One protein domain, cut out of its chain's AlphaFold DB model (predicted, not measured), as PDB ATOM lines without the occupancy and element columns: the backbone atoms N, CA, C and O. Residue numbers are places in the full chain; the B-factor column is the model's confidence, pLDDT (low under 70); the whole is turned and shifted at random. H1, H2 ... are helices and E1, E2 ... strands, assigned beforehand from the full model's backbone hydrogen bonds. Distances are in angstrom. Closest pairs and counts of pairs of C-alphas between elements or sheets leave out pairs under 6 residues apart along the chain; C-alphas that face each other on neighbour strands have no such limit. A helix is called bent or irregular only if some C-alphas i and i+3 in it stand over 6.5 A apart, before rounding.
ATOM      1  N   GLN A   3       9.405 118.774  24.289       90.19
ATOM      2  CA  GLN A   3       8.390 117.731  24.170       90.19
ATOM      3  C   GLN A   3       8.712 116.859  22.962       90.19
ATOM      4  O   GLN A   3       8.937 117.374  21.863       90.19
ATOM      5  N   ILE A   4       8.708 115.544  23.167       91.75
ATOM      6  CA  ILE A   4       8.943 114.555  22.117       91.75
ATOM      7  C   ILE A   4       7.737 113.627  22.055       91.75
ATOM      8  O   ILE A   4       7.241 113.160  23.078       91.75
ATOM      9  N   SER A   5       7.259 113.366  20.845       93.88
ATOM     10  CA  SER A   5       6.216 112.372  20.593       93.88
ATOM     11  C   SER A   5       6.507 111.613  19.309       93.88
ATOM     12  O   SER A   5       7.183 112.115  18.410       93.88
ATOM     13  N   HIS A   6       5.979 110.404  19.213       95.00
ATOM     14  CA  HIS A   6       6.223 109.494  18.109       95.00
ATOM     15  C   HIS A   6       4.907 109.004  17.521       95.00
ATOM     16  O   HIS A   6       3.899 108.844  18.209       95.00
ATOM     17  N   VAL A   7       4.924 108.747  16.221       96.31
ATOM     18  CA  VAL A   7       3.833 108.139  15.480       96.31
ATOM     19  C   VAL A   7       4.403 107.034  14.609       96.31
ATOM     20  O   VAL A   7       5.165 107.280  13.675       96.31
ATOM     21  N   PHE A   8       3.980 105.813  14.887       96.12
ATOM     22  CA  PHE A   8       4.378 104.621  14.159       96.12
ATOM     23  C   PHE A   8       3.229 104.158  13.277       96.12
ATOM     24  O   PHE A   8       2.072 104.166  13.694       96.12
ATOM     25  N   THR A   9       3.532 103.760  12.046       96.12
ATOM     26  CA  THR A   9       2.583 103.020  11.206       96.12
ATOM     27  C   THR A   9       2.998 101.570  11.178       96.12
ATOM     28  O   THR A   9       4.110 101.258  10.748       96.12
ATOM     29  N   VAL A  10       2.106 100.693  11.614       95.31
ATOM     30  CA  VAL A  10       2.364  99.260  11.710       95.31
ATOM     31  C   VAL A  10       1.328  98.480  10.919       95.31
ATOM     32  O   VAL A  10       0.183  98.910  10.780       95.31
ATOM     33  N   LYS A  11       1.742  97.331  10.403       94.50
ATOM     34  CA  LYS A  11       0.882  96.281   9.872       94.50
ATOM     35  C   LYS A  11       0.755  95.187  10.916       94.50
ATOM     36  O   LYS A  11       1.753  94.808  11.521       94.50
ATOM     37  N   VAL A  12      -0.455  94.691  11.110       94.19
ATOM     38  CA  VAL A  12      -0.770  93.603  12.036       94.19
ATOM     39  C   VAL A  12      -1.767  92.672  11.355       94.19
ATOM     40  O   VAL A  12      -2.610  93.130  10.591       94.19
ATOM     41  N   ILE A  13      -1.681  91.367  11.598       93.06
ATOM     42  CA  ILE A  13      -2.578  90.380  10.964       93.06
ATOM     43  C   ILE A  13      -3.998  90.386  11.545       93.06
ATOM     44  O   ILE A  13      -4.940  89.974  10.878       93.06
ATOM     45  N   ASP A  14      -4.154  90.867  12.775       92.75
ATOM     46  CA  ASP A  14      -5.435  90.897  13.474       92.75
ATOM     47  C   ASP A  14      -6.300  92.078  13.009       92.75
ATOM     48  O   ASP A  14      -5.833  93.224  12.962       92.75
ATOM     49  N   HIS A  15      -7.576  91.803  12.722       92.56
ATOM     50  CA  HIS A  15      -8.595  92.828  12.484       92.56
ATOM     51  C   HIS A  15      -8.819  93.653  13.769       92.56
ATOM     52  O   HIS A  15      -8.606  93.126  14.864       92.56
ATOM     53  N   PRO A  16      -9.264  94.926  13.697       91.56
ATOM     54  CA  PRO A  16      -9.539  95.721  14.896       91.56
ATOM     55  C   PRO A  16     -10.464  95.020  15.902       91.56
ATOM     56  O   PRO A  16     -10.188  95.043  17.099       91.56
ATOM     57  N   ASP A  17     -11.489  94.317  15.425       90.62
ATOM     58  CA  ASP A  17     -12.411  93.548  16.277       90.62
ATOM     59  C   ASP A  17     -11.721  92.425  17.071       90.62
ATOM     60  O   ASP A  17     -12.174  92.090  18.163       90.62
ATOM     61  N   ASP A  18     -10.593  91.903  16.578       91.06
ATOM     62  CA  ASP A  18      -9.796  90.873  17.251       91.06
ATOM     63  C   ASP A  18      -8.677  91.476  18.110       91.06
ATOM     64  O   ASP A  18      -8.373  90.982  19.199       91.06
ATOM     65  N   LEU A  19      -8.048  92.559  17.643       92.69
ATOM     66  CA  LEU A  19      -6.928  93.198  18.332       92.69
ATOM     67  C   LEU A  19      -7.387  93.984  19.567       92.69
ATOM     68  O   LEU A  19      -6.753  93.898  20.621       92.69
ATOM     69  N   MET A  20      -8.478  94.751  19.470       92.50
ATOM     70  CA  MET A  20      -8.926  95.619  20.569       92.50
ATOM     71  C   MET A  20      -9.252  94.828  21.851       92.50
ATOM     72  O   MET A  20      -8.824  95.256  22.929       92.50
ATOM     73  N   PRO A  21      -9.936  93.664  21.799       91.75
ATOM     74  CA  PRO A  21     -10.103  92.804  22.969       91.75
ATOM     75  C   PRO A  21      -8.783  92.283  23.549       91.75
ATOM     76  O   PRO A  21      -8.635  92.266  24.770       91.75
ATOM     77  N   LYS A  22      -7.800  91.919  22.710       93.06
ATOM     78  CA  LYS A  22      -6.468  91.495  23.186       93.06
ATOM     79  C   LYS A  22      -5.769  92.631  23.939       93.06
ATOM     80  O   LYS A  22      -5.232  92.410  25.021       93.06
ATOM     81  N   LEU A  23      -5.846  93.862  23.432       93.94
ATOM     82  CA  LEU A  23      -5.273  95.036  24.103       93.94
ATOM     83  C   LEU A  23      -5.954  95.336  25.450       93.94
ATOM     84  O   LEU A  23      -5.278  95.752  26.393       93.94
ATOM     85  N   LYS A  24      -7.260  95.061  25.607       92.56
ATOM     86  CA  LYS A  24      -7.939  95.185  26.916       92.56
ATOM     87  C   LYS A  24      -7.298  94.313  27.997       92.56
ATOM     88  O   LYS A  24      -7.241  94.748  29.147       92.56
ATOM     89  N   ALA A  25      -6.784  93.129  27.652       91.88
ATOM     90  CA  ALA A  25      -6.094  92.257  28.609       91.88
ATOM     91  C   ALA A  25      -4.837  92.922  29.205       91.88
ATOM     92  O   ALA A  25      -4.489  92.676  30.358       91.88
ATOM     93  N   TYR A  26      -4.223  93.850  28.466       93.38
ATOM     94  CA  TYR A  26      -3.101  94.679  28.913       93.38
ATOM     95  C   TYR A  26      -3.533  96.010  29.547       93.38
ATOM     96  O   TYR A  26      -2.738  96.943  29.654       93.38
ATOM     97  N   ARG A  27      -4.792  96.104  29.999       93.81
ATOM     98  CA  ARG A  27      -5.387  97.284  30.652       93.81
ATOM     99  C   ARG A  27      -5.504  98.521  29.755       93.81
ATOM    100  O   ARG A  27      -5.612  99.632  30.268       93.81
ATOM    101  N   PHE A  28      -5.529  98.353  28.432       96.69
ATOM    102  CA  PHE A  28      -5.925  99.450  27.552       96.69
ATOM    103  C   PHE A  28      -7.389  99.832  27.800       96.69
ATOM    104  O   PHE A  28      -8.284  98.982  27.840       96.69
ATOM    105  N   CYS A  29      -7.648 101.130  27.897       95.94
ATOM    106  CA  CYS A  29      -8.985 101.693  27.822       95.94
ATOM    107  C   CYS A  29      -9.391 101.823  26.353       95.94
ATOM    108  O   CYS A  29      -8.820 102.625  25.617       95.94
ATOM    109  N   ILE A  30     -10.406 101.070  25.931       94.19
ATOM    110  CA  ILE A  30     -10.962 101.196  24.580       94.19
ATOM    111  C   ILE A  30     -12.033 102.284  24.580       94.19
ATOM    112  O   ILE A  30     -12.994 102.207  25.349       94.19
ATOM    113  N   LYS A  31     -11.879 103.294  23.725       88.62
ATOM    114  CA  LYS A  31     -12.865 104.362  23.520       88.62
ATOM    115  C   LYS A  31     -13.154 104.489  22.032       88.62
ATOM    116  O   LYS A  31     -12.257 104.799  21.255       88.62
ATOM    117  N   LYS A  32     -14.421 104.299  21.650       85.00
ATOM    118  CA  LYS A  32     -14.847 104.215  20.242       85.00
ATOM    119  C   LYS A  32     -14.070 103.099  19.528       85.00
ATOM    120  O   LYS A  32     -14.302 101.937  19.829       85.00
ATOM    121  N   GLU A  33     -13.122 103.462  18.669       85.50
ATOM    122  CA  GLU A  33     -12.308 102.555  17.845       85.50
ATOM    123  C   GLU A  33     -10.808 102.668  18.161       85.50
ATOM    124  O   GLU A  33      -9.960 102.238  17.384       85.50
ATOM    125  N   GLU A  34     -10.456 103.284  19.290       93.62
ATOM    126  CA  GLU A  34      -9.071 103.523  19.688       93.62
ATOM    127  C   GLU A  34      -8.777 102.855  21.033       93.62
ATOM    128  O   GLU A  34      -9.605 102.871  21.950       93.62
ATOM    129  N   ALA A  35      -7.578 102.289  21.159       96.25
ATOM    130  CA  ALA A  35      -7.076 101.729  22.405       96.25
ATOM    131  C   ALA A  35      -6.061 102.685  23.023       96.25
ATOM    132  O   ALA A  35      -5.034 102.973  22.413       96.25
ATOM    133  N   PHE A  36      -6.315 103.133  24.247       97.12
ATOM    134  CA  PHE A  36      -5.430 104.030  24.983       97.12
ATOM    135  C   PHE A  36      -4.865 103.359  26.234       97.12
ATOM    136  O   PHE A  36      -5.608 102.788  27.030       97.12
ATOM    137  N   TRP A  37      -3.562 103.487  26.440       97.31
ATOM    138  CA  TRP A  37      -2.860 103.044  27.637       97.31
ATOM    139  C   TRP A  37      -1.959 104.165  28.148       97.31
ATOM    140  O   TRP A  37      -1.351 104.890  27.360       97.31
ATOM    141  N   LYS A  38      -1.884 104.321  29.471       95.69
ATOM    142  CA  LYS A  38      -1.061 105.344  30.120       95.69
ATOM    143  C   LYS A  38      -0.449 104.817  31.408       95.69
ATOM    144  O   LYS A  38      -1.148 104.210  32.220       95.69
ATOM    145  N   GLN A  39       0.826 105.124  31.622       93.31
ATOM    146  CA  GLN A  39       1.526 104.894  32.882       93.31
ATOM    147  C   GLN A  39       2.518 106.035  33.133       93.31
ATOM    148  O   GLN A  39       3.491 106.197  32.400       93.31
ATOM    149  N   GLY A  40       2.270 106.833  34.176       91.19
ATOM    150  CA  GLY A  40       3.030 108.064  34.418       91.19
ATOM    151  C   GLY A  40       2.910 109.030  33.234       91.19
ATOM    152  O   GLY A  40       1.805 109.281  32.752       91.19
ATOM    153  N   GLU A  41       4.051 109.510  32.745       86.94
ATOM    154  CA  GLU A  41       4.159 110.391  31.569       86.94
ATOM    155  C   GLU A  41       4.125 109.632  30.227       86.94
ATOM    156  O   GLU A  41       4.137 110.246  29.161       86.94
ATOM    157  N   CYS A  42       4.098 108.295  30.260       92.88
ATOM    158  CA  CYS A  42       4.085 107.462  29.066       92.88
ATOM    159  C   CYS A  42       2.652 107.245  28.574       92.88
ATOM    160  O   CYS A  42       1.810 106.740  29.322       92.88
ATOM    161  N   GLU A  43       2.379 107.584  27.315       96.19
ATOM    162  CA  GLU A  43       1.074 107.402  26.673       96.19
ATOM    163  C   GLU A  43       1.226 106.566  25.402       96.19
ATOM    164  O   GLU A  43       2.104 106.832  24.585       96.19
ATOM    165  N   TYR A  44       0.362 105.566  25.223       97.44
ATOM    166  CA  TYR A  44       0.375 104.629  24.099       97.44
ATOM    167  C   TYR A  44      -1.045 104.510  23.532       97.44
ATOM    168  O   TYR A  44      -1.940 103.945  24.160       97.44
ATOM    169  N   LEU A  45      -1.265 105.053  22.339       97.38
ATOM    170  CA  LEU A  45      -2.562 105.077  21.667       97.38
ATOM    171  C   LEU A  45      -2.482 104.291  20.361       97.38
ATOM    172  O   LEU A  45      -1.739 104.670  19.461       97.38
ATOM    173  N   VAL A  46      -3.284 103.239  20.232       97.25
ATOM    174  CA  VAL A  46      -3.412 102.431  19.014       97.25
ATOM    175  C   VAL A  46      -4.713 102.787  18.310       97.25
ATOM    176  O   VAL A  46      -5.793 102.712  18.898       97.25
ATOM    177  N   LYS A  47      -4.611 103.148  17.033       96.25
ATOM    178  CA  LYS A  47      -5.743 103.531  16.192       96.25
ATOM    179  C   LYS A  47      -5.691 102.803  14.847       96.25
ATOM    180  O   LYS A  47      -4.689 102.936  14.143       96.25
ATOM    181  N   PRO A  48      -6.737 102.076  14.436       95.06
ATOM    182  CA  PRO A  48      -6.797 101.501  13.100       95.06
ATOM    183  C   PRO A  48      -6.930 102.603  12.042       95.06
ATOM    184  O   PRO A  48      -7.494 103.672  12.288       95.06
ATOM    185  N   PHE A  49      -6.413 102.357  10.840       92.56
ATOM    186  CA  PHE A  49      -6.738 103.204   9.693       92.56
ATOM    187  C   PHE A  49      -8.220 103.034   9.324       92.56
ATOM    188  O   PHE A  49      -8.777 101.945   9.450       92.56
ATOM    189  N   SER A  50      -8.852 104.111   8.854       87.81
ATOM    190  CA  SER A  50     -10.220 104.077   8.330       87.81
ATOM    191  C   SER A  50     -10.292 103.313   7.004       87.81
ATOM    192  O   SER A  50      -9.323 103.322   6.243       87.81
ATOM    193  N   ASN A  51     -11.462 102.751   6.684       82.31
ATOM    194  CA  ASN A  51     -11.763 102.080   5.408       82.31
ATOM    195  C   ASN A  51     -10.902 100.836   5.129       82.31
ATOM    196  O   ASN A  51     -10.425 100.632   4.014       82.31
ATOM    197  N   GLN A  52     -10.695 100.012   6.152       85.50
ATOM    198  CA  GLN A  52     -10.051  98.710   6.015       85.50
ATOM    199  C   GLN A  52     -11.102  97.628   5.765       85.50
ATOM    200  O   GLN A  52     -12.144  97.626   6.415       85.50
ATOM    201  N   TYR A  53     -10.845  96.727   4.817       80.62
ATOM    202  CA  TYR A  53     -11.808  95.688   4.451       80.62
ATOM    203  C   TYR A  53     -11.660  94.472   5.361       80.62
ATOM    204  O   TYR A  53     -10.552  93.973   5.558       80.62
ATOM    205  N   ILE A  54     -12.780  93.953   5.866       78.44
ATOM    206  CA  ILE A  54     -12.801  92.680   6.595       78.44
ATOM    207  C   ILE A  54     -12.329  91.568   5.645       78.44
ATOM    208  O   ILE A  54     -12.826  91.443   4.527       78.44
ATOM    209  N   GLY A  55     -11.358  90.768   6.090       78.19
ATOM    210  CA  GLY A  55     -10.795  89.650   5.323       78.19
ATOM    211  C   GLY A  55      -9.504  89.969   4.560       78.19
ATOM    212  O   GLY A  55      -8.958  89.087   3.894       78.19
ATOM    213  N   GLN A  56      -8.972  91.192   4.659       87.62
ATOM    214  CA  GLN A  56      -7.617  91.476   4.175       87.62
ATOM    215  C   GLN A  56      -6.559  90.756   5.033       87.62
ATOM    216  O   GLN A  56      -6.775  90.467   6.208       87.62
ATOM    217  N   ARG A  57      -5.397  90.459   4.435       86.81
ATOM    218  CA  ARG A  57      -4.316  89.704   5.101       86.81
ATOM    219  C   ARG A  57      -3.625  90.478   6.225       86.81
ATOM    220  O   ARG A  57      -3.102  89.871   7.149       86.81
ATOM    221  N   GLU A  58      -3.566  91.798   6.094       91.94
ATOM    222  CA  GLU A  58      -2.851  92.692   7.003       91.94
ATOM    223  C   GLU A  58      -3.674  93.961   7.203       91.94
ATOM    224  O   GLU A  58      -4.184  94.538   6.242       91.94
ATOM    225  N   TYR A  59      -3.751  94.411   8.446       93.62
ATOM    226  CA  TYR A  59      -4.437  95.615   8.881       93.62
ATOM    227  C   TYR A  59      -3.422  96.660   9.332       93.62
ATOM    228  O   TYR A  59      -2.449  96.365  10.025       93.62
ATOM    229  N   LEU A  60      -3.640  97.900   8.917       94.00
ATOM    230  CA  LEU A  60      -2.820  99.045   9.255       94.00
ATOM    231  C   LEU A  60      -3.327  99.718  10.524       94.00
ATOM    232  O   LEU A  60      -4.506 100.063  10.658       94.00
ATOM    233  N   TYR A  61      -2.386 100.001  11.412       95.62
ATOM    234  CA  TYR A  61      -2.613 100.758  12.628       95.62
ATOM    235  C   TYR A  61      -1.614 101.900  12.723       95.62
ATOM    236  O   TYR A  61      -0.470 101.822  12.268       95.62
ATOM    237  N   ARG A  62      -2.069 102.983  13.334       96.88
ATOM    238  CA  ARG A  62      -1.249 104.091  13.775       96.88
ATOM    239  C   ARG A  62      -1.100 103.999  15.282       96.88
ATOM    240  O   ARG A  62      -2.095 103.922  15.995       96.88
ATOM    241  N   ILE A  63       0.138 104.035  15.745       97.25
ATOM    242  CA  ILE A  63       0.457 104.055  17.163       97.25
ATOM    243  C   ILE A  63       1.034 105.422  17.489       97.25
ATOM    244  O   ILE A  63       2.092 105.774  16.973       97.25
ATOM    245  N   HIS A  64       0.333 106.197  18.308       97.12
ATOM    246  CA  HIS A  64       0.871 107.423  18.885       97.12
ATOM    247  C   HIS A  64       1.497 107.080  20.228       97.12
ATOM    248  O   HIS A  64       0.881 106.389  21.039       97.12
ATOM    249  N   PHE A  65       2.716 107.550  20.449       96.69
ATOM    250  CA  PHE A  65       3.475 107.218  21.636       96.69
ATOM    251  C   PHE A  65       4.208 108.436  22.185       96.69
ATOM    252  O   PHE A  65       4.901 109.137  21.447       96.69
ATOM    253  N   THR A  66       4.087 108.648  23.488       94.81
ATOM    254  CA  THR A  66       4.856 109.635  24.246       94.81
ATOM    255  C   THR A  66       5.650 108.879  25.297       94.81
ATOM    256  O   THR A  66       5.074 108.089  26.038       94.81
ATOM    257  N   GLY A  67       6.963 109.085  25.344       90.88
ATOM    258  CA  GLY A  67       7.882 108.326  26.191       90.88
ATOM    259  C   GLY A  67       9.216 108.093  25.483       90.88
ATOM    260  O   GLY A  67       9.467 108.660  24.422       90.88
ATOM    261  N   THR A  68      10.072 107.242  26.050       89.06
ATOM    262  CA  THR A  68      11.356 106.889  25.425       89.06
ATOM    263  C   THR A  68      11.171 105.833  24.339       89.06
ATOM    264  O   THR A  68      10.348 104.925  24.470       89.06
ATOM    265  N   ILE A  69      11.980 105.893  23.278       89.12
ATOM    266  CA  ILE A  69      11.945 104.896  22.197       89.12
ATOM    267  C   ILE A  69      12.185 103.480  22.738       89.12
ATOM    268  O   ILE A  69      11.542 102.523  22.306       89.12
ATOM    269  N   ARG A  70      13.054 103.332  23.743       89.19
ATOM    270  CA  ARG A  70      13.278 102.041  24.403       89.19
ATOM    271  C   ARG A  70      12.013 101.490  25.067       89.19
ATOM    272  O   ARG A  70      11.722 100.305  24.904       89.19
ATOM    273  N   ALA A  71      11.252 102.336  25.766       91.94
ATOM    274  CA  ALA A  71       9.975 101.937  26.351       91.94
ATOM    275  C   ALA A  71       8.961 101.551  25.264       91.94
ATOM    276  O   ALA A  71       8.254 100.558  25.419       91.94
ATOM    277  N   PHE A  72       8.936 102.270  24.135       94.00
ATOM    278  CA  PHE A  72       8.102 101.894  22.990       94.00
ATOM    279  C   PHE A  72       8.408 100.476  22.497       94.00
ATOM    280  O   PHE A  72       7.475  99.692  22.323       94.00
ATOM    281  N   CYS A  73       9.682 100.129  22.292       92.31
ATOM    282  CA  CYS A  73      10.066  98.794  21.826       92.31
ATOM    283  C   CYS A  73       9.588  97.703  22.794       92.31
ATOM    284  O   CYS A  73       8.896  96.782  22.370       92.31
ATOM    285  N   GLN A  74       9.863  97.860  24.093       92.25
ATOM    286  CA  GLN A  74       9.472  96.891  25.128       92.25
ATOM    287  C   GLN A  74       7.951  96.714  25.222       92.25
ATOM    288  O   GLN A  74       7.444  95.594  25.254       92.25
ATOM    289  N   LEU A  75       7.206  97.823  25.243       94.44
ATOM    290  CA  LEU A  75       5.747  97.790  25.303       94.44
ATOM    291  C   LEU A  75       5.149  97.183  24.032       94.44
ATOM    292  O   LEU A  75       4.188  96.428  24.112       94.44
ATOM    293  N   THR A  76       5.726  97.473  22.865       94.19
ATOM    294  CA  THR A  76       5.257  96.922  21.586       94.19
ATOM    295  C   THR A  76       5.488  95.418  21.515       94.19
ATOM    296  O   THR A  76       4.573  94.686  21.145       94.19
ATOM    297  N   GLU A  77       6.665  94.942  21.925       92.38
ATOM    298  CA  GLU A  77       6.953  93.508  22.035       92.38
ATOM    299  C   GLU A  77       5.974  92.812  22.983       92.38
ATOM    300  O   GLU A  77       5.493  91.730  22.667       92.38
ATOM    301  N   MET A  78       5.610  93.448  24.100       93.19
ATOM    302  CA  MET A  78       4.651  92.903  25.062       93.19
ATOM    303  C   MET A  78       3.208  92.897  24.531       93.19
ATOM    304  O   MET A  78       2.558  91.854  24.507       93.19
ATOM    305  N   PHE A  79       2.687  94.048  24.097       94.19
ATOM    306  CA  PHE A  79       1.285  94.200  23.691       94.19
ATOM    307  C   PHE A  79       0.948  93.437  22.410       94.19
ATOM    308  O   PHE A  79      -0.190  93.001  22.233       94.19
ATOM    309  N   PHE A  80       1.938  93.257  21.535       92.38
ATOM    310  CA  PHE A  80       1.779  92.585  20.252       92.38
ATOM    311  C   PHE A  80       2.502  91.231  20.199       92.38
ATOM    312  O   PHE A  80       2.601  90.659  19.123       92.38
ATOM    313  N   ALA A  81       2.944  90.659  21.329       88.12
ATOM    314  CA  ALA A  81       3.673  89.379  21.369       88.12
ATOM    315  C   ALA A  81       2.966  88.236  20.616       88.12
ATOM    316  O   ALA A  81       3.600  87.407  19.968       88.12
ATOM    317  N   ALA A  82       1.635  88.194  20.710       85.44
ATOM    318  CA  ALA A  82       0.800  87.152  20.116       85.44
ATOM    319  C   ALA A  82       0.394  87.439  18.659       85.44
ATOM    320  O   ALA A  82      -0.431  86.714  18.103       85.44
ATOM    321  N   THR A  83       0.908  88.508  18.048       86.62
ATOM    322  CA  THR A  83       0.545  88.910  16.690       86.62
ATOM    323  C   THR A  83       1.761  89.371  15.905       86.62
ATOM    324  O   THR A  83       2.728  89.906  16.444       86.62
ATOM    325  N   LYS A  84       1.747  89.150  14.593       86.00
ATOM    326  CA  LYS A  84       2.857  89.581  13.747       86.00
ATOM    327  C   LYS A  84       2.716  91.077  13.475       86.00
ATOM    328  O   LYS A  84       1.887  91.467  12.656       86.00
ATOM    329  N   LEU A  85       3.520  91.890  14.159       92.69
ATOM    330  CA  LEU A  85       3.611  93.331  13.935       92.69
ATOM    331  C   LEU A  85       4.800  93.666  13.031       92.69
ATOM    332  O   LEU A  85       5.939  93.301  13.316       92.69
ATOM    333  N   GLU A  86       4.543  94.418  11.966       94.00
ATOM    334  CA  GLU A  86       5.570  94.920  11.055       94.00
ATOM    335  C   GLU A  86       5.505  96.443  10.957       94.00
ATOM    336  O   GLU A  86       4.483  97.028  10.600       94.00
ATOM    337  N   LEU A  87       6.613  97.114  11.251       94.44
ATOM    338  CA  LEU A  87       6.694  98.567  11.170       94.44
ATOM    339  C   LEU A  87       6.892  99.009   9.714       94.44
ATOM    340  O   LEU A  87       7.671  98.417   8.977       94.44
ATOM    341  N   THR A  88       6.204 100.066   9.288       94.44
ATOM    342  CA  THR A  88       6.271 100.584   7.905       94.44
ATOM    343  C   THR A  88       6.637 102.062   7.836       94.44
ATOM    344  O   THR A  88       7.183 102.515   6.830       94.44
ATOM    345  N   ALA A  89       6.377 102.824   8.899       93.75
ATOM    346  CA  ALA A  89       6.812 104.208   9.007       93.75
ATOM    347  C   ALA A  89       7.016 104.618  10.465       93.75
ATOM    348  O   ALA A  89       6.259 104.200  11.342       93.75
ATOM    349  N   ILE A  90       7.994 105.489  10.688       93.44
ATOM    350  CA  ILE A  90       8.273 106.157  11.958       93.44
ATOM    351  C   ILE A  90       8.219 107.656  11.697       93.44
ATOM    352  O   ILE A  90       8.837 108.145  10.749       93.44
ATOM    353  N   ARG A  91       7.487 108.381  12.536       93.12
ATOM    354  CA  ARG A  91       7.471 109.841  12.560       93.12
ATOM    355  C   ARG A  91       7.735 110.294  13.986       93.12
ATOM    356  O   ARG A  91       6.981 109.916  14.872       93.12
ATOM    357  N   SER A  92       8.768 111.089  14.209       92.75
ATOM    358  CA  SER A  92       9.085 111.640  15.530       92.75
ATOM    359  C   SER A  92       8.988 113.148  15.477       92.75
ATOM    360  O   SER A  92       9.508 113.763  14.552       92.75
ATOM    361  N   PHE A  93       8.330 113.734  16.465       92.44
ATOM    362  CA  PHE A  93       8.065 115.159  16.550       92.44
ATOM    363  C   PHE A  93       8.768 115.718  17.772       92.44
ATOM    364  O   PHE A  93       8.513 115.257  18.885       92.44
ATOM    365  N   ILE A  94       9.602 116.727  17.559       92.19
ATOM    366  CA  ILE A  94      10.271 117.476  18.617       92.19
ATOM    367  C   ILE A  94       9.709 118.890  18.620       92.19
ATOM    368  O   ILE A  94       9.677 119.570  17.589       92.19
ATOM    369  N   LYS A  95       9.279 119.347  19.792       90.69
ATOM    370  CA  LYS A  95       8.893 120.733  20.035       90.69
ATOM    371  C   LYS A  95       9.713 121.280  21.192       90.69
ATOM    372  O   LYS A  95       9.772 120.662  22.248       90.69
ATOM    373  N   VAL A  96      10.305 122.450  20.998       90.38
ATOM    374  CA  VAL A  96      10.981 123.203  22.055       90.38
ATOM    375  C   VAL A  96      10.333 124.578  22.089       90.38
ATOM    376  O   VAL A  96      10.338 125.271  21.078       90.38
ATOM    377  N   ASP A  97       9.741 124.961  23.221       88.19
ATOM    378  CA  ASP A  97       8.906 126.177  23.288       88.19
ATOM    379  C   ASP A  97       9.646 127.464  22.896       88.19
ATOM    380  O   ASP A  97       9.038 128.392  22.375       88.19
ATOM    381  N   SER A  98      10.957 127.522  23.143       88.00
ATOM    382  CA  SER A  98      11.798 128.674  22.812       88.00
ATOM    383  C   SER A  98      12.271 128.696  21.359       88.00
ATOM    384  O   SER A  98      12.884 129.679  20.953       88.00
ATOM    385  N   TYR A  99      12.044 127.632  20.583       88.12
ATOM    386  CA  TYR A  99      12.606 127.498  19.241       88.12
ATOM    387  C   TYR A  99      11.594 127.887  18.177       88.12
ATOM    388  O   TYR A  99      10.442 127.446  18.176       88.12
ATOM    389  N   ASN A 100      12.063 128.672  17.215       87.75
ATOM    390  CA  ASN A 100      11.336 128.959  15.989       87.75
ATOM    391  C   ASN A 100      12.011 128.287  14.778       87.75
ATOM    392  O   ASN A 100      13.051 127.632  14.882       87.75
ATOM    393  N   LYS A 101      11.422 128.456  13.590       85.81
ATOM    394  CA  LYS A 101      11.970 127.938  12.328       85.81
ATOM    395  C   LYS A 101      13.444 128.303  12.106       85.81
ATOM    396  O   LYS A 101      14.195 127.471  11.607       85.81
ATOM    397  N   VAL A 102      13.867 129.523  12.437       86.19
ATOM    398  CA  VAL A 102      15.253 129.980  12.242       86.19
ATOM    399  C   VAL A 102      16.217 129.193  13.128       86.19
ATOM    400  O   VAL A 102      17.287 128.813  12.655       86.19
ATOM    401  N   ASP A 103      15.836 128.898  14.369       87.81
ATOM    402  CA  ASP A 103      16.668 128.134  15.306       87.81
ATOM    403  C   ASP A 103      16.850 126.688  14.834       87.81
ATOM    404  O   ASP A 103      17.978 126.202  14.735       87.81
ATOM    405  N   TRP A 104      15.764 126.043  14.397       86.88
ATOM    406  CA  TRP A 104      15.841 124.714  13.787       86.88
ATOM    407  C   TRP A 104      16.717 124.698  12.533       86.88
ATOM    408  O   TRP A 104      17.550 123.807  12.369       86.88
ATOM    409  N   LEU A 105      16.587 125.701  11.659       84.94
ATOM    410  CA  LEU A 105      17.424 125.813  10.463       84.94
ATOM    411  C   LEU A 105      18.914 125.942  10.808       84.94
ATOM    412  O   LEU A 105      19.739 125.389  10.079       84.94
ATOM    413  N   LYS A 106      19.275 126.655  11.884       84.62
ATOM    414  CA  LYS A 106      20.672 126.762  12.342       84.62
ATOM    415  C   LYS A 106      21.215 125.401  12.780       84.62
ATOM    416  O   LYS A 106      22.296 125.027  12.337       84.62
ATOM    417  N   ILE A 107      20.444 124.649  13.569       84.12
ATOM    418  CA  ILE A 107      20.829 123.306  14.031       84.12
ATOM    419  C   ILE A 107      21.021 122.358  12.850       84.12
ATOM    420  O   ILE A 107      22.059 121.709  12.750       84.12
ATOM    421  N   LEU A 108      20.065 122.313  11.917       82.56
ATOM    422  CA  LEU A 108      20.147 121.405  10.770       82.56
ATOM    423  C   LEU A 108      21.309 121.749   9.827       82.56
ATOM    424  O   LEU A 108      21.948 120.843   9.304       82.56
ATOM    425  N   ARG A 109      21.618 123.039   9.620       77.81
ATOM    426  CA  ARG A 109      22.763 123.462   8.788       77.81
ATOM    427  C   ARG A 109      24.118 123.105   9.398       77.81
ATOM    428  O   ARG A 109      25.072 122.934   8.651       77.81
ATOM    429  N   GLY A 110      24.210 123.026  10.724       72.38
ATOM    430  CA  GLY A 110      25.441 122.663  11.432       72.38
ATOM    431  C   GLY A 110      25.742 121.161  11.443       72.38
ATOM    432  O   GLY A 110      26.650 120.732  12.149       72.38
ATOM    433  N   LYS A 111      24.958 120.351  10.728       77.88
ATOM    434  CA  LYS A 111      24.999 118.884  10.742       77.88
ATOM    435  C   LYS A 111      24.875 118.350   9.306       77.88
ATOM    436  O   LYS A 111      24.639 119.109   8.372       77.88
ATOM    437  N   GLU A 112      24.985 117.036   9.123       75.56
ATOM    438  CA  GLU A 112      25.001 116.358   7.810       75.56
ATOM    439  C   GLU A 112      23.632 116.300   7.086       75.56
ATOM    440  O   GLU A 112      23.368 115.403   6.284       75.56
ATOM    441  N   PHE A 113      22.726 117.244   7.350       80.31
ATOM    442  CA  PHE A 113      21.422 117.298   6.689       80.31
ATOM    443  C   PHE A 113      21.529 117.997   5.332       80.31
ATOM    444  O   PHE A 113      21.863 119.181   5.240       80.31
ATOM    445  N   VAL A 114      21.150 117.301   4.261       79.31
ATOM    446  CA  VAL A 114      21.132 117.880   2.913       79.31
ATOM    447  C   VAL A 114      19.766 118.498   2.657       79.31
ATOM    448  O   VAL A 114      18.755 117.800   2.620       79.31
ATOM    449  N   ARG A 115      19.712 119.818   2.464       78.81
ATOM    450  CA  ARG A 115      18.467 120.506   2.102       78.81
ATOM    451  C   ARG A 115      17.984 120.012   0.738       78.81
ATOM    452  O   ARG A 115      18.704 120.144  -0.246       78.81
ATOM    453  N   THR A 116      16.767 119.477   0.675       79.00
ATOM    454  CA  THR A 116      16.183 118.971  -0.578       79.00
ATOM    455  C   THR A 116      15.208 119.941  -1.221       79.00
ATOM    456  O   THR A 116      14.988 119.856  -2.424       79.00
ATOM    457  N   ASP A 117      14.623 120.862  -0.453       72.12
ATOM    458  CA  ASP A 117      13.719 121.865  -1.006       72.12
ATOM    459  C   ASP A 117      13.818 123.234  -0.318       72.12
ATOM    460  O   ASP A 117      14.456 123.425   0.725       72.12
ATOM    461  N   LEU A 118      13.167 124.227  -0.925       66.38
ATOM    462  CA  LEU A 118      13.091 125.575  -0.370       66.38
ATOM    463  C   LEU A 118      12.172 125.660   0.860       66.38
ATOM    464  O   LEU A 118      12.347 126.571   1.673       66.38
ATOM    465  N   ASN A 119      11.267 124.696   1.040       63.53
ATOM    466  CA  ASN A 119      10.223 124.705   2.065       63.53
ATOM    467  C   ASN A 119      10.699 124.225   3.441       63.53
ATOM    468  O   ASN A 119      10.002 124.446   4.430       63.53
ATOM    469  N   GLY A 120      11.913 123.681   3.538       66.94
ATOM    470  CA  GLY A 120      12.495 123.234   4.804       66.94
ATOM    471  C   GLY A 120      12.411 121.724   4.997       66.94
ATOM    472  O   GLY A 120      12.356 121.265   6.138       66.94
ATOM    473  N   VAL A 121      12.405 120.972   3.895       79.06
ATOM    474  CA  VAL A 121      12.650 119.533   3.872       79.06
ATOM    475  C   VAL A 121      14.143 119.289   3.692       79.06
ATOM    476  O   VAL A 121      14.806 119.844   2.809       79.06
ATOM    477  N   TYR A 122      14.661 118.430   4.552       80.75
ATOM    478  CA  TYR A 122      16.035 117.977   4.571       80.75
ATOM    479  C   TYR A 122      16.058 116.457   4.452       80.75
ATOM    480  O   TYR A 122      15.187 115.769   4.980       80.75
ATOM    481  N   LYS A 123      17.061 115.911   3.774       80.69
ATOM    482  CA  LYS A 123      17.366 114.483   3.792       80.69
ATOM    483  C   LYS A 123      18.447 114.184   4.817       80.69
ATOM    484  O   LYS A 123      19.377 114.970   4.993       80.69
ATOM    485  N   TYR A 124      18.321 113.016   5.430       75.25
ATOM    486  CA  TYR A 124      19.320 112.431   6.311       75.25
ATOM    487  C   TYR A 124      19.331 110.926   6.103       75.25
ATOM    488  O   TYR A 124      18.293 110.315   6.331       75.25
ATOM    489  N   ASP A 125      20.461 110.360   5.677       75.19
ATOM    490  CA  ASP A 125      20.699 108.920   5.473       75.19
ATOM    491  C   ASP A 125      19.438 108.113   5.069       75.19
ATOM    492  O   ASP A 125      19.047 108.094   3.898       75.19
ATOM    493  N   LYS A 126      18.744 107.514   6.049       71.81
ATOM    494  CA  LYS A 126      17.572 106.632   5.873       71.81
ATOM    495  C   LYS A 126      16.202 107.330   5.881       71.81
ATOM    496  O   LYS A 126      15.171 106.656   5.859       71.81
ATOM    497  N   GLY A 127      16.145 108.655   5.947       79.69
ATOM    498  CA  GLY A 127      14.910 109.400   6.175       79.69
ATOM    499  C   GLY A 127      14.930 110.855   5.714       79.69
ATOM    500  O   GLY A 127      15.753 111.308   4.914       79.69
ATOM    501  N   SER A 128      13.944 111.591   6.209       83.19
ATOM    502  CA  SER A 128      13.733 113.006   5.919       83.19
ATOM    503  C   SER A 128      13.393 113.762   7.191       83.19
ATOM    504  O   SER A 128      12.836 113.194   8.129       83.19
ATOM    505  N   VAL A 129      13.721 115.044   7.206       85.19
ATOM    506  CA  VAL A 129      13.431 115.970   8.291       85.19
ATOM    507  C   VAL A 129      12.642 117.132   7.725       85.19
ATOM    508  O   VAL A 129      12.988 117.662   6.672       85.19
ATOM    509  N   VAL A 130      11.583 117.529   8.415       85.12
ATOM    510  CA  VAL A 130      10.721 118.639   8.016       85.12
ATOM    511  C   VAL A 130      10.547 119.573   9.200       85.12
ATOM    512  O   VAL A 130      10.260 119.126  10.308       85.12
ATOM    513  N   ILE A 131      10.690 120.875   8.969       82.69
ATOM    514  CA  ILE A 131      10.306 121.890   9.955       82.69
ATOM    515  C   ILE A 131       8.871 122.327   9.654       82.69
ATOM    516  O   ILE A 131       8.602 122.912   8.603       82.69
ATOM    517  N   HIS A 132       7.952 122.055  10.576       80.88
ATOM    518  CA  HIS A 132       6.546 122.445  10.470       80.88
ATOM    519  C   HIS A 132       6.328 123.927  10.761       80.88
ATOM    520  O   HIS A 132       7.131 124.587  11.422       80.88
ATOM    521  N   PHE A 133       5.193 124.448  10.293       74.56
ATOM    522  CA  PHE A 133       4.792 125.846  10.491       74.56
ATOM    523  C   PHE A 133       4.622 126.243  11.960       74.56
ATOM    524  O   PHE A 133       4.796 127.406  12.304       74.56
ATOM    525  N   ASP A 134       4.320 125.287  12.831       80.44
ATOM    526  CA  ASP A 134       4.184 125.498  14.272       80.44
ATOM    527  C   ASP A 134       5.490 125.271  15.045       80.44
ATOM    528  O   ASP A 134       5.477 124.987  16.245       80.44
ATOM    529  N   ASN A 135       6.619 125.406  14.345       83.88
ATOM    530  CA  ASN A 135       7.971 125.274  14.880       83.88
ATOM    531  C   ASN A 135       8.266 123.898  15.495       83.88
ATOM    532  O   ASN A 135       9.140 123.773  16.355       83.88
ATOM    533  N   ARG A 136       7.562 122.853  15.048       88.56
ATOM    534  CA  ARG A 136       7.900 121.463  15.364       88.56
ATOM    535  C   ARG A 136       8.843 120.888  14.319       88.56
ATOM    536  O   ARG A 136       8.631 121.059  13.120       88.56
ATOM    537  N   LEU A 137       9.857 120.167  14.772       90.56
ATOM    538  CA  LEU A 137      10.719 119.375  13.908       90.56
ATOM    539  C   LEU A 137      10.134 117.966  13.779       90.56
ATOM    540  O   LEU A 137       9.861 117.324  14.789       90.56
ATOM    541  N   GLU A 138       9.940 117.484  12.557       91.50
ATOM    542  CA  GLU A 138       9.514 116.114  12.278       91.50
ATOM    543  C   GLU A 138      10.637 115.330  11.602       91.50
ATOM    544  O   GLU A 138      11.081 115.695  10.518       91.50
ATOM    545  N   PHE A 139      11.010 114.199  12.189       89.69
ATOM    546  CA  PHE A 139      11.795 113.160  11.532       89.69
ATOM    547  C   PHE A 139      10.869 112.099  10.965       89.69
ATOM    548  O   PHE A 139      10.017 111.586  11.683       89.69
ATOM    549  N   THR A 140      11.053 111.736   9.701       89.19
ATOM    550  CA  THR A 140      10.286 110.689   9.026       89.19
ATOM    551  C   THR A 140      11.206 109.646   8.417       89.19
ATOM    552  O   THR A 140      12.021 109.957   7.547       89.19
ATOM    553  N   VAL A 141      10.981 108.390   8.794       89.69
ATOM    554  CA  VAL A 141      11.542 107.197   8.149       89.69
ATOM    555  C   VAL A 141      10.380 106.374   7.606       89.69
ATOM    556  O   VAL A 141       9.396 106.137   8.307       89.69
ATOM    557  N   ARG A 142      10.458 105.945   6.345       89.56
ATOM    558  CA  ARG A 142       9.429 105.112   5.706       89.56
ATOM    559  C   ARG A 142      10.080 103.939   5.004       89.56
ATOM    560  O   ARG A 142      11.103 104.108   4.346       89.56
ATOM    561  N   ALA A 143       9.452 102.775   5.106       88.38
ATOM    562  CA  ALA A 143       9.806 101.647   4.270       88.38
ATOM    563  C   ALA A 143       9.565 101.982   2.792       88.38
ATOM    564  O   ALA A 143       8.684 102.775   2.439       88.38
ATOM    565  N   THR A 144      10.322 101.324   1.918       85.88
ATOM    566  CA  THR A 144       9.995 101.268   0.493       85.88
ATOM    567  C   THR A 144       8.632 100.599   0.293       85.88
ATOM    568  O   THR A 144       8.109  99.926   1.182       85.88
ATOM    569  N   LYS A 145       8.004 100.806  -0.870       82.12
ATOM    570  CA  LYS A 145       6.661 100.277  -1.146       82.12
ATOM    571  C   LYS A 145       6.623  98.757  -0.930       82.12
ATOM    572  O   LYS A 145       7.319  98.022  -1.619       82.12
ATOM    573  N   GLY A 146       5.783  98.310   0.005       79.12
ATOM    574  CA  GLY A 146       5.643  96.895   0.373       79.12
ATOM    575  C   GLY A 146       6.710  96.366   1.339       79.12
ATOM    576  O   GLY A 146       6.594  95.227   1.773       79.12
ATOM    577  N   GLY A 147       7.711  97.175   1.693       88.75
ATOM    578  CA  GLY A 147       8.752  96.824   2.650       88.75
ATOM    579  C   GLY A 147       8.354  97.076   4.105       88.75
ATOM    580  O   GLY A 147       7.284  97.612   4.411       88.75
ATOM    581  N   THR A 148       9.275  96.726   4.997       92.31
ATOM    582  CA  THR A 148       9.155  96.898   6.445       92.31
ATOM    583  C   THR A 148      10.419  97.540   7.012       92.31
ATOM    584  O   THR A 148      11.482  97.536   6.391       92.31
ATOM    585  N   ILE A 149      10.289  98.135   8.192       90.56
ATOM    586  CA  ILE A 149      11.379  98.702   8.979       90.56
ATOM    587  C   ILE A 149      11.621  97.742  10.152       90.56
ATOM    588  O   ILE A 149      10.676  97.445  10.886       90.56
ATOM    589  N   PRO A 150      12.849  97.248  10.372       89.00
ATOM    590  CA  PRO A 150      13.161  96.484  11.575       89.00
ATOM    591  C   PRO A 150      12.862  97.309  12.834       89.00
ATOM    592  O   PRO A 150      13.265  98.466  12.906       89.00
ATOM    593  N   LEU A 151      12.223  96.726  13.856       85.81
ATOM    594  CA  LEU A 151      11.876  97.457  15.088       85.81
ATOM    595  C   LEU A 151      13.106  98.106  15.751       85.81
ATOM    596  O   LEU A 151      13.043  99.241  16.209       85.81
ATOM    597  N   LYS A 152      14.266  97.438  15.701       84.44
ATOM    598  CA  LYS A 152      15.543  97.987  16.188       84.44
ATOM    599  C   LYS A 152      15.955  99.300  15.512       84.44
ATOM    600  O   LYS A 152      16.634 100.102  16.135       84.44
ATOM    601  N   SER A 153      15.534  99.543  14.269       83.25
ATOM    602  CA  SER A 153      15.835 100.782  13.542       83.25
ATOM    603  C   SER A 153      15.076 101.990  14.089       83.25
ATOM    604  O   SER A 153      15.368 103.111  13.687       83.25
ATOM    605  N   VAL A 154      14.136 101.805  15.025       83.75
ATOM    606  CA  VAL A 154      13.589 102.929  15.793       83.75
ATOM    607  C   VAL A 154      14.678 103.577  16.661       83.75
ATOM    608  O   VAL A 154      14.638 104.786  16.853       83.75
ATOM    609  N   LEU A 155      15.694 102.827  17.109       84.75
ATOM    610  CA  LEU A 155      16.819 103.377  17.882       84.75
ATOM    611  C   LEU A 155      17.673 104.355  17.060       84.75
ATOM    612  O   LEU A 155      18.164 105.333  17.611       84.75
ATOM    613  N   ASP A 156      17.763 104.175  15.736       81.56
ATOM    614  CA  ASP A 156      18.434 105.142  14.850       81.56
ATOM    615  C   ASP A 156      17.757 106.532  14.940       81.56
ATOM    616  O   ASP A 156      18.400 107.570  14.787       81.56
ATOM    617  N   VAL A 157      16.447 106.564  15.223       82.12
ATOM    618  CA  VAL A 157      15.684 107.805  15.410       82.12
ATOM    619  C   VAL A 157      15.966 108.444  16.772       82.12
ATOM    620  O   VAL A 157      15.918 109.666  16.877       82.12
ATOM    621  N   GLU A 158      16.297 107.656  17.796       83.88
ATOM    622  CA  GLU A 158      16.711 108.161  19.113       83.88
ATOM    623  C   GLU A 158      18.024 108.941  18.999       83.88
ATOM    624  O   GLU A 158      18.077 110.109  19.376       83.88
ATOM    625  N   SER A 159      19.034 108.361  18.344       82.88
ATOM    626  CA  SER A 159      20.317 109.036  18.096       82.88
ATOM    627  C   SER A 159      20.163 110.316  17.269       82.88
ATOM    628  O   SER A 159      20.864 111.304  17.488       82.88
ATOM    629  N   LEU A 160      19.219 110.334  16.327       81.50
ATOM    630  CA  LEU A 160      18.891 111.533  15.557       81.50
ATOM    631  C   LEU A 160      18.271 112.637  16.409       81.50
ATOM    632  O   LEU A 160      18.619 113.805  16.242       81.50
ATOM    633  N   ILE A 161      17.349 112.270  17.299       84.50
ATOM    634  CA  ILE A 161      16.734 113.201  18.242       84.50
ATOM    635  C   ILE A 161      17.813 113.793  19.146       84.50
ATOM    636  O   ILE A 161      17.847 115.009  19.306       84.50
ATOM    637  N   GLU A 162      18.725 112.977  19.677       84.56
ATOM    638  CA  GLU A 162      19.858 113.444  20.488       84.56
ATOM    639  C   GLU A 162      20.756 114.420  19.715       84.56
ATOM    640  O   GLU A 162      21.119 115.470  20.239       84.56
ATOM    641  N   LEU A 163      21.046 114.137  18.439       83.06
ATOM    642  CA  LEU A 163      21.912 114.971  17.599       83.06
ATOM    643  C   LEU A 163      21.395 116.407  17.414       83.06
ATOM    644  O   LEU A 163      22.200 117.333  17.260       83.06
ATOM    645  N   VAL A 164      20.070 116.574  17.360       81.56
ATOM    646  CA  VAL A 164      19.409 117.877  17.167       81.56
ATOM    647  C   VAL A 164      18.830 118.458  18.449       81.56
ATOM    648  O   VAL A 164      18.335 119.587  18.432       81.56
ATOM    649  N   SER A 165      18.840 117.689  19.537       80.69
ATOM    650  CA  SER A 165      18.378 118.171  20.826       80.69
ATOM    651  C   SER A 165      19.307 119.296  21.283       80.69
ATOM    652  O   SER A 165      20.525 119.186  21.120       80.69
TER     653      SER A 165
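Overview. This is residues 3 to 165 of the 179 residues of an uncharacterized protein of Bacillus cereus (UniProt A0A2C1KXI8). A long, twisted sheet of nine antiparallel strands forms a wall, with the long strands E1 and E6 side by side in its middle, and four helices cover one face of it. H2 and H4 are side by side over the middle of the sheet, running opposite ways, while H1 covers the E2 and E3 end and H3 the end with E7 and E8. The printed part has 163 residues with four named helices and nine named strands, in the order E1 H1 E2 E3 E4 E5 H2 E6 H3 E7 E8 E9 H4. The sheet's order is E2 E3 E4 E5 E1 E6 E9 E8 E7, and the class is mixed, helices and strands. The whole is compact, with a radius of gyration of the C-alphas of 16.8 A, and spans 47 by 36 by 26 A.

Along the chain. In the sheet, E1 is residues 3 to 12, 28.5 A long, and its C-alpha 3 is at (8.390, 117.731, 24.170). E6, residues 85 to 96, is the longest strand at 31.8 A, and bends by 67 degrees at residue 88. E5 is residues 59 to 66, 22.8 A long; E4 is residues 42 to 48, 20.2 A long; E3 is residues 34 to 39 and E2 residues 29 to 31. E9 is residues 137 to 142, E8 residues 127 to 131 and E7 residues 121 to 124. The longest helix is H4, residues 151 to 164, 21.9 A, with C-alpha 164 at (19.409, 117.877, 17.167). H2 is residues 69 to 79, 15.2 A long; H1 is residues 16 to 25, 14.6 A long; H3 is residues 101 to 109, with C-alpha 101 at (11.970, 127.938, 12.328). H1 is neither bent nor irregular, but only just: C-alphas 18 and 21 are 6.0 A apart.

Arrangement. E1 and E6 are antiparallel neighbours at 167 degrees, with N 7 and O 91 within hydrogen-bond range at 2.7 A. On its other side E1 pairs with E5, N 8 and O 63 at 2.8 A. E2, E3, E4 and E5 form a meander, each strand the antiparallel neighbour of the one before; N 37 and O 44 of the hairpin E3 and E4 are 2.8 A apart. E7, E8 and E9 form a second meander, and E9 pairs with E6, N 92 and O 139 at 2.9 A. The edge strands are E2 and E7. E5, H2 and E6 are a split strand-helix-strand unit, two strands running the same way with E1 between them, and its crossover is right-handed. The four helices and the sheet make two layers, helices on one face of a sheet. H4 lies over E6 and E9 at a height over the sheet of 9.1 A, along the strands. H2 lies over E5 at a height of 7.7 A, slantwise to the strands. H2 and H4 touch at a shallow tilt of 23 degrees, opposite ways; their closest C-alphas, of Ile 69 and Glu 158, are 6.5 A apart. H1 is on the sheet, with C-alphas of Met 20 and Ala 35 of E3 the closest of that pair, 6.6 A apart. H3 is on the sheet, with C-alphas of Lys 101 and Ile 131 of E8 the closest of that pair, 6.7 A apart. H1 and H3 are apart. In H2 and H3 every O i to N i+4 pair is within hydrogen-bond range; in H1 3 of 6 are, and in H4 7 of 10.

Size, cuts and confidence. The C-alphas farthest apart, of Gly 55 and Gly 110, are 49.4 A apart. The printed part has no cut. The one long link is H3 to E7, 11 residues, in which residues 114 to 115 pair with residues 122 to 123 of E7. The mean pLDDT of the printed part is 88.1, and residues 118 to 120 are under 70.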